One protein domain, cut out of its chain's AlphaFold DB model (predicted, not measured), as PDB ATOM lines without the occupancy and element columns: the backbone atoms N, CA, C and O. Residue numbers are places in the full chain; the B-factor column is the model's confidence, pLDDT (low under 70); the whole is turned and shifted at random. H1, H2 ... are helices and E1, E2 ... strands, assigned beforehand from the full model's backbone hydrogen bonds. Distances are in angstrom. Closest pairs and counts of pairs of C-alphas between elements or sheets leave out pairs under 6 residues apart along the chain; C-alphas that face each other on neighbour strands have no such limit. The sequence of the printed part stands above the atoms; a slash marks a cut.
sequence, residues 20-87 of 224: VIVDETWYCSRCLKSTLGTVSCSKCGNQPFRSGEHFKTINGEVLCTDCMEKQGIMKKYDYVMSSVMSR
ATOM      1  N   VAL A  20     -36.135 -33.513 -53.071       93.62
ATOM      2  CA  VAL A  20     -36.907 -32.470 -52.398       93.62
ATOM      3  C   VAL A  20     -37.490 -31.532 -53.445       93.62
ATOM      4  O   VAL A  20     -36.949 -31.404 -54.544       93.62
ATOM      5  N   ILE A  21     -38.586 -30.870 -53.091       93.94
ATOM      6  CA  ILE A  21     -39.195 -29.842 -53.929       93.94
ATOM      7  C   ILE A  21     -38.817 -28.509 -53.308       93.94
ATOM      8  O   ILE A  21     -39.035 -28.317 -52.109       93.94
ATOM      9  N   VAL A  22     -38.262 -27.615 -54.117       93.38
ATOM     10  CA  VAL A  22     -38.087 -26.201 -53.782       93.38
ATOM     11  C   VAL A  22     -38.699 -25.394 -54.913       93.38
ATOM     12  O   VAL A  22     -38.336 -25.616 -56.066       93.38
ATOM     13  N   ASP A  23     -39.663 -24.534 -54.590       90.94
ATOM     14  CA  ASP A  23     -40.424 -23.738 -55.564       90.94
ATOM     15  C   ASP A  23     -40.918 -24.572 -56.755       90.94
ATOM     16  O   ASP A  23     -40.583 -24.337 -57.915       90.94
ATOM     17  N   GLU A  24     -41.680 -25.621 -56.431       87.62
ATOM     18  CA  GLU A  24     -42.312 -26.538 -57.393       87.62
ATOM     19  C   GLU A  24     -41.325 -27.318 -58.280       87.62
ATOM     20  O   GLU A  24     -41.727 -28.050 -59.185       87.62
ATOM     21  N   THR A  25     -40.028 -27.243 -57.977       90.12
ATOM     22  CA  THR A  25     -38.962 -27.886 -58.742       90.12
ATOM     23  C   THR A  25     -38.280 -28.984 -57.932       90.12
ATOM     24  O   THR A  25     -37.887 -28.789 -56.784       90.12
ATOM     25  N   TRP A  26     -38.108 -30.156 -58.547       91.12
ATOM     26  CA  TRP A  26     -37.471 -31.315 -57.923       91.12
ATOM     27  C   TRP A  26     -35.942 -31.251 -58.007       91.12
ATOM     28  O   TRP A  26     -35.370 -31.160 -59.099       91.12
ATOM     29  N   TYR A  27     -35.270 -31.409 -56.869       93.06
ATOM     30  CA  TYR A  27     -33.813 -31.460 -56.768       93.06
ATOM     31  C   TYR A  27     -33.344 -32.669 -55.963       93.06
ATOM     32  O   TYR A  27     -33.918 -33.000 -54.929       93.06
ATOM     33  N   CYS A  28     -32.244 -33.287 -56.397       93.44
ATOM     34  CA  CYS A  28     -31.446 -34.149 -55.527       93.44
ATOM     35  C   CYS A  28     -30.503 -33.306 -54.655       93.44
ATOM     36  O   CYS A  28     -30.193 -32.164 -55.000       93.44
ATOM     37  N   SER A  29     -29.986 -33.886 -53.570       92.44
ATOM     38  CA  SER A  29     -29.111 -33.186 -52.612       92.44
ATOM     39  C   SER A  29     -27.919 -32.470 -53.265       92.44
ATOM     40  O   SER A  29     -27.680 -31.288 -53.007       92.44
ATOM     41  N   ARG A  30     -27.228 -33.135 -54.205       91.19
ATOM     42  CA  ARG A  30     -26.090 -32.545 -54.935       91.19
ATOM     43  C   ARG A  30     -26.500 -31.323 -55.760       91.19
ATOM     44  O   ARG A  30     -25.881 -30.268 -55.645       91.19
ATOM     45  N   CYS A  31     -27.545 -31.465 -56.574       92.81
ATOM     46  CA  CYS A  31     -27.988 -30.411 -57.484       92.81
ATOM     47  C   CYS A  31     -28.680 -29.254 -56.764       92.81
ATOM     48  O   CYS A  31     -28.627 -28.130 -57.256       92.81
ATOM     49  N   LEU A  32     -29.315 -29.503 -55.615       94.19
ATOM     50  CA  LEU A  32     -29.884 -28.440 -54.796       94.19
ATOM     51  C   LEU A  32     -28.777 -27.507 -54.306       94.19
ATOM     52  O   LEU A  32     -28.822 -26.311 -54.580       94.19
ATOM     53  N   LYS A  33     -27.748 -28.072 -53.661       91.50
ATOM     54  CA  LYS A  33     -26.628 -27.302 -53.109       91.50
ATOM     55  C   LYS A  33     -25.899 -26.498 -54.185       91.50
ATOM     56  O   LYS A  33     -25.529 -25.358 -53.939       91.50
ATOM     57  N   SER A  34     -25.720 -27.066 -55.378       90.69
ATOM     58  CA  SER A  34     -25.062 -26.365 -56.485       90.69
ATOM     59  C   SER A  34     -25.934 -25.299 -57.160       90.69
ATOM     60  O   SER A  34     -25.389 -24.456 -57.858       90.69
ATOM     61  N   THR A  35     -27.265 -25.359 -57.020       88.38
ATOM     62  CA  THR A  35     -28.193 -24.443 -57.717       88.38
ATOM     63  C   THR A  35     -28.700 -23.330 -56.807       88.38
ATOM     64  O   THR A  35     -28.698 -22.174 -57.207       88.38
ATOM     65  N   LEU A  36     -29.157 -23.682 -55.604       88.38
ATOM     66  CA  LEU A  36     -29.822 -22.768 -54.668       88.38
ATOM     67  C   LEU A  36     -28.999 -22.530 -53.393       88.38
ATOM     68  O   LEU A  36     -29.402 -21.747 -52.539       88.38
ATOM     69  N   GLY A  37     -27.849 -23.194 -53.241       89.56
ATOM     70  CA  GLY A  37     -27.029 -23.082 -52.039       89.56
ATOM     71  C   GLY A  37     -27.697 -23.714 -50.816       89.56
ATOM     72  O   GLY A  37     -28.255 -24.813 -50.886       89.56
ATOM     73  N   THR A  38     -27.591 -23.039 -49.672       89.50
ATOM     74  CA  THR A  38     -28.185 -23.490 -48.408       89.50
ATOM     75  C   THR A  38     -29.643 -23.056 -48.336       89.50
ATOM     76  O   THR A  38     -29.936 -21.866 -48.293       89.50
ATOM     77  N   VAL A  39     -30.548 -24.028 -48.270       94.25
ATOM     78  CA  VAL A  39     -31.987 -23.806 -48.092       94.25
ATOM     79  C   VAL A  39     -32.372 -24.191 -46.664       94.25
ATOM     80  O   VAL A  39     -32.010 -25.270 -46.189       94.25
ATOM     81  N   SER A  40     -33.113 -23.324 -45.977       96.25
ATOM     82  CA  SER A  40     -33.653 -23.585 -44.640       96.25
ATOM     83  C   SER A  40     -34.973 -22.856 -44.434       96.25
ATOM     84  O   SER A  40     -35.139 -21.741 -44.920       96.25
ATOM     85  N   CYS A  41     -35.890 -23.463 -43.683       96.56
ATOM     86  CA  CYS A  41     -37.147 -22.824 -43.314       96.56
ATOM     87  C   CYS A  41     -36.894 -21.622 -42.394       96.56
ATOM     88  O   CYS A  41     -36.338 -21.788 -41.308       96.56
ATOM     89  N   SER A  42     -37.381 -20.444 -42.776       95.50
ATOM     90  CA  SER A  42     -37.257 -19.204 -42.005       95.50
ATOM     91  C   SER A  42     -37.983 -19.243 -40.654       95.50
ATOM     92  O   SER A  42     -37.668 -18.445 -39.780       95.50
ATOM     93  N   LYS A  43     -38.947 -20.157 -40.452       94.62
ATOM     94  CA  LYS A  43     -39.712 -20.259 -39.192       94.62
ATOM     95  C   LYS A  43     -39.147 -21.275 -38.205       94.62
ATOM     96  O   LYS A  43     -39.114 -21.001 -37.013       94.62
ATOM     97  N   CYS A  44     -38.743 -22.453 -38.677       95.38
ATOM     98  CA  CYS A  44     -38.335 -23.559 -37.800       95.38
ATOM     99  C   CYS A  44     -36.891 -24.029 -38.015       95.38
ATOM    100  O   CYS A  44     -36.456 -24.972 -37.360       95.38
ATOM    101  N   GLY A  45     -36.151 -23.434 -38.956       95.44
ATOM    102  CA  GLY A  45     -34.769 -23.810 -39.265       95.44
ATOM    103  C   GLY A  45     -34.610 -25.174 -39.946       95.44
ATOM    104  O   GLY A  45     -33.484 -25.590 -40.215       95.44
ATOM    105  N   ASN A  46     -35.709 -25.877 -40.244       95.25
ATOM    106  CA  ASN A  46     -35.673 -27.184 -40.892       95.25
ATOM    107  C   ASN A  46     -34.971 -27.107 -42.258       95.25
ATOM    108  O   ASN A  46     -35.111 -26.120 -42.982       95.25
ATOM    109  N   GLN A  47     -34.225 -28.154 -42.606       94.75
ATOM    110  CA  GLN A  47     -33.391 -28.213 -43.805       94.75
ATOM    111  C   GLN A  47     -33.815 -29.372 -44.720       94.75
ATOM    112  O   GLN A  47     -34.261 -30.415 -44.226       94.75
ATOM    113  N   PRO A  48     -33.638 -29.232 -46.046       94.19
ATOM    114  CA  PRO A  48     -33.869 -30.309 -46.997       94.19
ATOM    115  C   PRO A  48     -33.126 -31.594 -46.634       94.19
ATOM    116  O   PRO A  48     -32.001 -31.548 -46.135       94.19
ATOM    117  N   PHE A  49     -33.744 -32.741 -46.921       91.56
ATOM    118  CA  PHE A  49     -33.194 -34.089 -46.694       91.56
ATOM    119  C   PHE A  49     -32.924 -34.468 -45.229       91.56
ATOM    120  O   PHE A  49     -32.483 -35.583 -44.967       91.56
ATOM    121  N   ARG A  50     -33.204 -33.585 -44.262       88.62
ATOM    122  CA  ARG A  50     -33.223 -33.936 -42.828       88.62
ATOM    123  C   ARG A  50     -34.598 -34.381 -42.347       88.62
ATOM    124  O   ARG A  50     -34.720 -35.024 -41.312       88.62
ATOM    125  N   SER A  51     -35.625 -34.020 -43.102       82.75
ATOM    126  CA  SER A  51     -37.019 -34.373 -42.879       82.75
ATOM    127  C   SER A  51     -37.671 -34.676 -44.226       82.75
ATOM    128  O   SER A  51     -37.133 -34.326 -45.279       82.75
ATOM    129  N   GLY A  52     -38.849 -35.297 -44.206       86.81
ATOM    130  CA  GLY A  52     -39.648 -35.506 -45.415       86.81
ATOM    131  C   GLY A  52     -40.322 -34.232 -45.938       86.81
ATOM    132  O   GLY A  52     -41.321 -34.350 -46.641       86.81
ATOM    133  N   GLU A  53     -39.869 -33.043 -45.538       95.19
ATOM    134  CA  GLU A  53     -40.495 -31.762 -45.862       95.19
ATOM    135  C   GLU A  53     -39.960 -31.160 -47.165       95.19
ATOM    136  O   GLU A  53     -38.797 -31.335 -47.537       95.19
ATOM    137  N   HIS A  54     -40.824 -30.401 -47.833       95.50
ATOM    138  CA  HIS A  54     -40.516 -29.643 -49.042       95.50
ATOM    139  C   HIS A  54     -40.584 -28.143 -48.749       95.50
ATOM    140  O   HIS A  54     -41.107 -27.747 -47.710       95.50
ATOM    141  N   PHE A  55     -40.061 -27.301 -49.640       96.62
ATOM    142  CA  PHE A  55     -39.862 -25.877 -49.365       96.62
ATOM    143  C   PHE A  55     -40.480 -25.007 -50.455       96.62
ATOM    144  O   PHE A  55     -40.401 -25.353 -51.632       96.62
ATOM    145  N   LYS A  56     -41.086 -23.881 -50.076       94.38
ATOM    146  CA  LYS A  56     -41.616 -22.868 -50.997       94.38
ATOM    147  C   LYS A  56     -41.247 -21.476 -50.497       94.38
ATOM    148  O   LYS A  56     -41.312 -21.220 -49.296       94.38
ATOM    149  N   THR A  57     -40.895 -20.590 -51.412       93.19
ATOM    150  CA  THR A  57     -40.683 -19.173 -51.154       93.19
ATOM    151  C   THR A  57     -42.032 -18.461 -51.182       93.19
ATOM    152  O   THR A  57     -42.734 -18.459 -52.195       93.19
ATOM    153  N   ILE A  58     -42.421 -17.861 -50.058       84.69
ATOM    154  CA  ILE A  58     -43.681 -17.135 -49.887       84.69
ATOM    155  C   ILE A  58     -43.350 -15.777 -49.283       84.69
ATOM    156  O   ILE A  58     -42.754 -15.703 -48.213       84.69
ATOM    157  N   ASN A  59     -43.714 -14.698 -49.980       86.75
ATOM    158  CA  ASN A  59     -43.415 -13.321 -49.566       86.75
ATOM    159  C   ASN A  59     -41.919 -13.084 -49.259       86.75
ATOM    160  O   ASN A  59     -41.576 -12.343 -48.343       86.75
ATOM    161  N   GLY A  60     -41.026 -13.740 -50.008       87.69
ATOM    162  CA  GLY A  60     -39.574 -13.648 -49.815       87.69
ATOM    163  C   GLY A  60     -39.007 -14.511 -48.680       87.69
ATOM    164  O   GLY A  60     -37.790 -14.571 -48.529       87.69
ATOM    165  N   GLU A  61     -39.843 -15.220 -47.916       91.38
ATOM    166  CA  GLU A  61     -39.405 -16.177 -46.895       91.38
ATOM    167  C   GLU A  61     -39.483 -17.613 -47.421       91.38
ATOM    168  O   GLU A  61     -40.477 -18.017 -48.023       91.38
ATOM    169  N   VAL A  62     -38.463 -18.427 -47.142       95.81
ATOM    170  CA  VAL A  62     -38.498 -19.859 -47.458       95.81
ATOM    171  C   VAL A  62     -39.219 -20.591 -46.330       95.81
ATOM    172  O   VAL A  62     -38.770 -20.578 -45.186       95.81
ATOM    173  N   LEU A  63     -40.316 -21.277 -46.635       95.88
ATOM    174  CA  LEU A  63     -41.111 -22.031 -45.665       95.88
ATOM    175  C   LEU A  63     -41.117 -23.520 -46.005       95.88
ATOM    176  O   LEU A  63     -41.244 -23.891 -47.170       95.88
ATOM    177  N   CYS A  64     -41.006 -24.384 -44.990       96.94
ATOM    178  CA  CYS A  64     -41.214 -25.820 -45.170       96.94
ATOM    179  C   CYS A  64     -42.706 -26.183 -45.152       96.94
ATOM    180  O   CYS A  64     -43.516 -25.461 -44.570       96.94
ATOM    181  N   THR A  65     -43.064 -27.327 -45.733       94.50
ATOM    182  CA  THR A  65     -44.455 -27.790 -45.854       94.50
ATOM    183  C   THR A  65     -45.200 -27.891 -44.525       94.50
ATOM    184  O   THR A  65     -46.325 -27.414 -44.448       94.50
ATOM    185  N   ASP A  66     -44.563 -28.366 -43.459       95.00
ATOM    186  CA  ASP A  66     -45.136 -28.368 -42.105       95.00
ATOM    187  C   ASP A  66     -45.472 -26.949 -41.593       95.00
ATOM    188  O   ASP A  66     -46.553 -26.708 -41.058       95.00
ATOM    189  N   CYS A  67     -44.590 -25.964 -41.803       94.06
ATOM    190  CA  CYS A  67     -44.864 -24.577 -41.418       94.06
ATOM    191  C   CYS A  67     -45.932 -23.921 -42.298       94.06
ATOM    192  O   CYS A  67     -46.645 -23.045 -41.810       94.06
ATOM    193  N   MET A  68     -46.040 -24.316 -43.569       93.19
ATOM    194  CA  MET A  68     -47.121 -23.873 -44.452       93.19
ATOM    195  C   MET A  68     -48.469 -24.435 -43.993       93.19
ATOM    196  O   MET A  68     -49.444 -23.687 -43.930       93.19
ATOM    197  N   GLU A  69     -48.516 -25.712 -43.607       91.31
ATOM    198  CA  GLU A  69     -49.716 -26.361 -43.072       91.31
ATOM    199  C   GLU A  69     -50.178 -25.720 -41.766       91.31
ATOM    200  O   GLU A  69     -51.340 -25.332 -41.648       91.31
ATOM    201  N   LYS A  70     -49.262 -25.536 -40.810       91.44
ATOM    202  CA  LYS A  70     -49.561 -24.913 -39.510       91.44
ATOM    203  C   LYS A  70     -50.072 -23.480 -39.630       91.44
ATOM    204  O   LYS A  70     -50.831 -23.037 -38.776       91.44
ATOM    205  N   GLN A  71     -49.669 -22.762 -40.676       88.62
ATOM    206  CA  GLN A  71     -50.131 -21.401 -40.958       88.62
ATOM    207  C   GLN A  71     -51.384 -21.357 -41.847       88.62
ATOM    208  O   GLN A  71     -51.835 -20.273 -42.202       88.62
ATOM    209  N   GLY A  72     -51.946 -22.510 -42.231       85.12
ATOM    210  CA  GLY A  72     -53.127 -22.577 -43.093       85.12
ATOM    211  C   GLY A  72     -52.882 -22.101 -44.528       85.12
ATOM    212  O   GLY A  72     -53.834 -21.763 -45.223       85.12
ATOM    213  N   ILE A  73     -51.624 -22.062 -44.976       85.38
ATOM    214  CA  ILE A  73     -51.247 -21.550 -46.298       85.38
ATOM    215  C   ILE A  73     -51.525 -22.596 -47.382       85.38
ATOM    216  O   ILE A  73     -52.141 -22.300 -48.401       85.38
ATOM    217  N   MET A  74     -51.033 -23.821 -47.187       83.44
ATOM    218  CA  MET A  74     -51.145 -24.909 -48.161       83.44
ATOM    219  C   MET A  74     -50.836 -26.246 -47.490       83.44
ATOM    220  O   MET A  74     -49.948 -26.311 -46.639       83.44
ATOM    221  N   LYS A  75     -51.518 -27.320 -47.906       87.88
ATOM    222  CA  LYS A  75     -51.176 -28.678 -47.471       87.88
ATOM    223  C   LYS A  75     -49.957 -29.208 -48.213       87.88
ATOM    224  O   LYS A  75     -49.789 -28.980 -49.409       87.88
ATOM    225  N   LYS A  76     -49.135 -29.993 -47.525       87.62
ATOM    226  CA  LYS A  76     -47.971 -30.695 -48.065       87.62
ATOM    227  C   LYS A  76     -48.339 -31.513 -49.292       87.62
ATOM    228  O   LYS A  76     -47.638 -31.443 -50.295       87.62
ATOM    229  N   TYR A  77     -49.442 -32.259 -49.223       84.56
ATOM    230  CA  TYR A  77     -49.926 -33.047 -50.354       84.56
ATOM    231  C   TYR A  77     -50.215 -32.167 -51.577       84.56
ATOM    232  O   TYR A  77     -49.702 -32.450 -52.659       84.56
ATOM    233  N   ASP A  78     -50.954 -31.071 -51.393       80.62
ATOM    234  CA  ASP A  78     -51.316 -30.146 -52.473       80.62
ATOM    235  C   ASP A  78     -50.069 -29.515 -53.108       80.62
ATOM    236  O   ASP A  78     -49.964 -29.430 -54.333       80.62
ATOM    237  N   TYR A  79     -49.078 -29.157 -52.285       86.19
ATOM    238  CA  TYR A  79     -47.809 -28.609 -52.763       86.19
ATOM    239  C   TYR A  79     -46.967 -29.630 -53.542       86.19
ATOM    240  O   TYR A  79     -46.411 -29.330 -54.600       86.19
ATOM    241  N   VAL A  80     -46.878 -30.867 -53.050       86.12
ATOM    242  CA  VAL A  80     -46.172 -31.936 -53.767       86.12
ATOM    243  C   VAL A  80     -46.848 -32.192 -55.110       86.12
ATOM    244  O   VAL A  80     -46.159 -32.329 -56.123       86.12
ATOM    245  N   MET A  81     -48.182 -32.201 -55.149       79.88
ATOM    246  CA  MET A  81     -48.931 -32.385 -56.389       79.88
ATOM    247  C   MET A  81     -48.724 -31.229 -57.375       79.88
ATOM    248  O   MET A  81     -48.540 -31.509 -58.561       79.88
ATOM    249  N   SER A  82     -48.660 -29.968 -56.922       79.06
ATOM    250  CA  SER A  82     -48.403 -28.836 -57.826       79.06
ATOM    251  C   SER A  82     -47.059 -28.984 -58.547       79.06
ATOM    252  O   SER A  82     -47.010 -28.887 -59.767       79.06
ATOM    253  N   SER A  83     -45.997 -29.395 -57.847       77.62
ATOM    254  CA  SER A  83     -44.661 -29.607 -58.441       77.62
ATOM    255  C   SER A  83     -44.599 -30.686 -59.531       77.62
ATOM    256  O   SER A  83     -43.748 -30.659 -60.421       77.62
ATOM    257  N   VAL A  84     -45.487 -31.680 -59.466       72.69
ATOM    258  CA  VAL A  84     -45.580 -32.728 -60.489       72.69
ATOM    259  C   VAL A  84     -46.265 -32.181 -61.745       72.69
ATOM    260  O   VAL A  84     -46.004 -32.675 -62.845       72.69
ATOM    261  N   MET A  85     -47.102 -31.153 -61.589       64.69
ATOM    262  CA  MET A  85     -47.887 -30.529 -62.654       64.69
ATOM    263  C   MET A  85     -47.218 -29.290 -63.265       64.69
ATOM    264  O   MET A  85     -47.400 -29.061 -64.457       64.69
ATOM    265  N   SER A  86     -46.385 -28.557 -62.518       58.53
ATOM    266  CA  SER A  86     -45.700 -27.318 -62.942       58.53
ATOM    267  C   SER A  86     -44.510 -27.520 -63.894       58.53
ATOM    268  O   SER A  86     -43.698 -26.612 -64.078       58.53
ATOM    269  N   ARG A  87     -44.367 -28.687 -64.543       51.88
ATOM    270  CA  ARG A  87     -43.345 -28.860 -65.590       51.88
ATOM    271  C   ARG A  87     -43.550 -27.796 -66.679       51.88
ATOM    272  O   ARG A  87     -44.690 -27.621 -67.114       51.88
TER     273      ARG A  87
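What this domain is: This is residues 20 to 87 of the 224 residues of an uncharacterized protein of Firmicutes bacterium (UniProt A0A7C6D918). Two small strand hairpins, E3 with E4 and E1 with E2, make the middle, meeting where Val 22 comes near Phe 55. H1 lies at one end beside E1 and E2; at the other end H2 and H3 form a helical hairpin, and a long loop, residues 37 to 54, joins H1 to E3. The printed part has 68 residues, in the order E1 E2 H1 E3 E4 H2 H3; both sheets are antiparallel, and the class is mixed, helices and strands. It is compact, with a radius of gyration of the C-alphas of 11.0 A and spans of 31 by 27 by 22 A.

How they stand to each other: Start at the hairpin of E3, residues 55 to 58, and E4, residues 61 to 64, where N 58 and O 61 are 2.8 A apart, within hydrogen-bond range. In the hairpin of E1, residues 20 to 22, and E2, residues 25 to 28, find N 20 and O 27 at 2.9 A, also within range. The closest C-alphas of E1 and E3, Val 22 and Phe 55, are 4.8 A apart. H2, residues 65 to 70, and H3, residues 76 to 85, touch, closest at the C-alphas of Thr 65 and Lys 76, 5.1 A, with a steep tilt of 42 degrees, opposite ways. The closest C-alphas of E2 and H3, Thr 25 and Ser 83, are 6.0 A apart. H1, residues 29 to 36, and E2 are near each other; H1 and H3 are apart. In H1, H2 and H3 every O i to N i+4 pair is within hydrogen-bond range.

Where its parts are: Find C-alpha 20 at (-36.907, -32.470, -52.398), where E1 begins, 6.5 A long; E2 is 10.3 A and H1 10.6 A. E3 is 9.6 A, E4 10.0 A and H2 8.6 A. H3 runs 14.6 A to C-alpha 85 at (-47.887, -30.529, -62.654).

The domain as a whole: The C-alphas farthest apart, Ser 34 and Gly 72, are 31.3 A apart. The printed part has no cut; the link from H1 to E3 is long, with 18 residues. Residues 85 to 87 have pLDDT under 70.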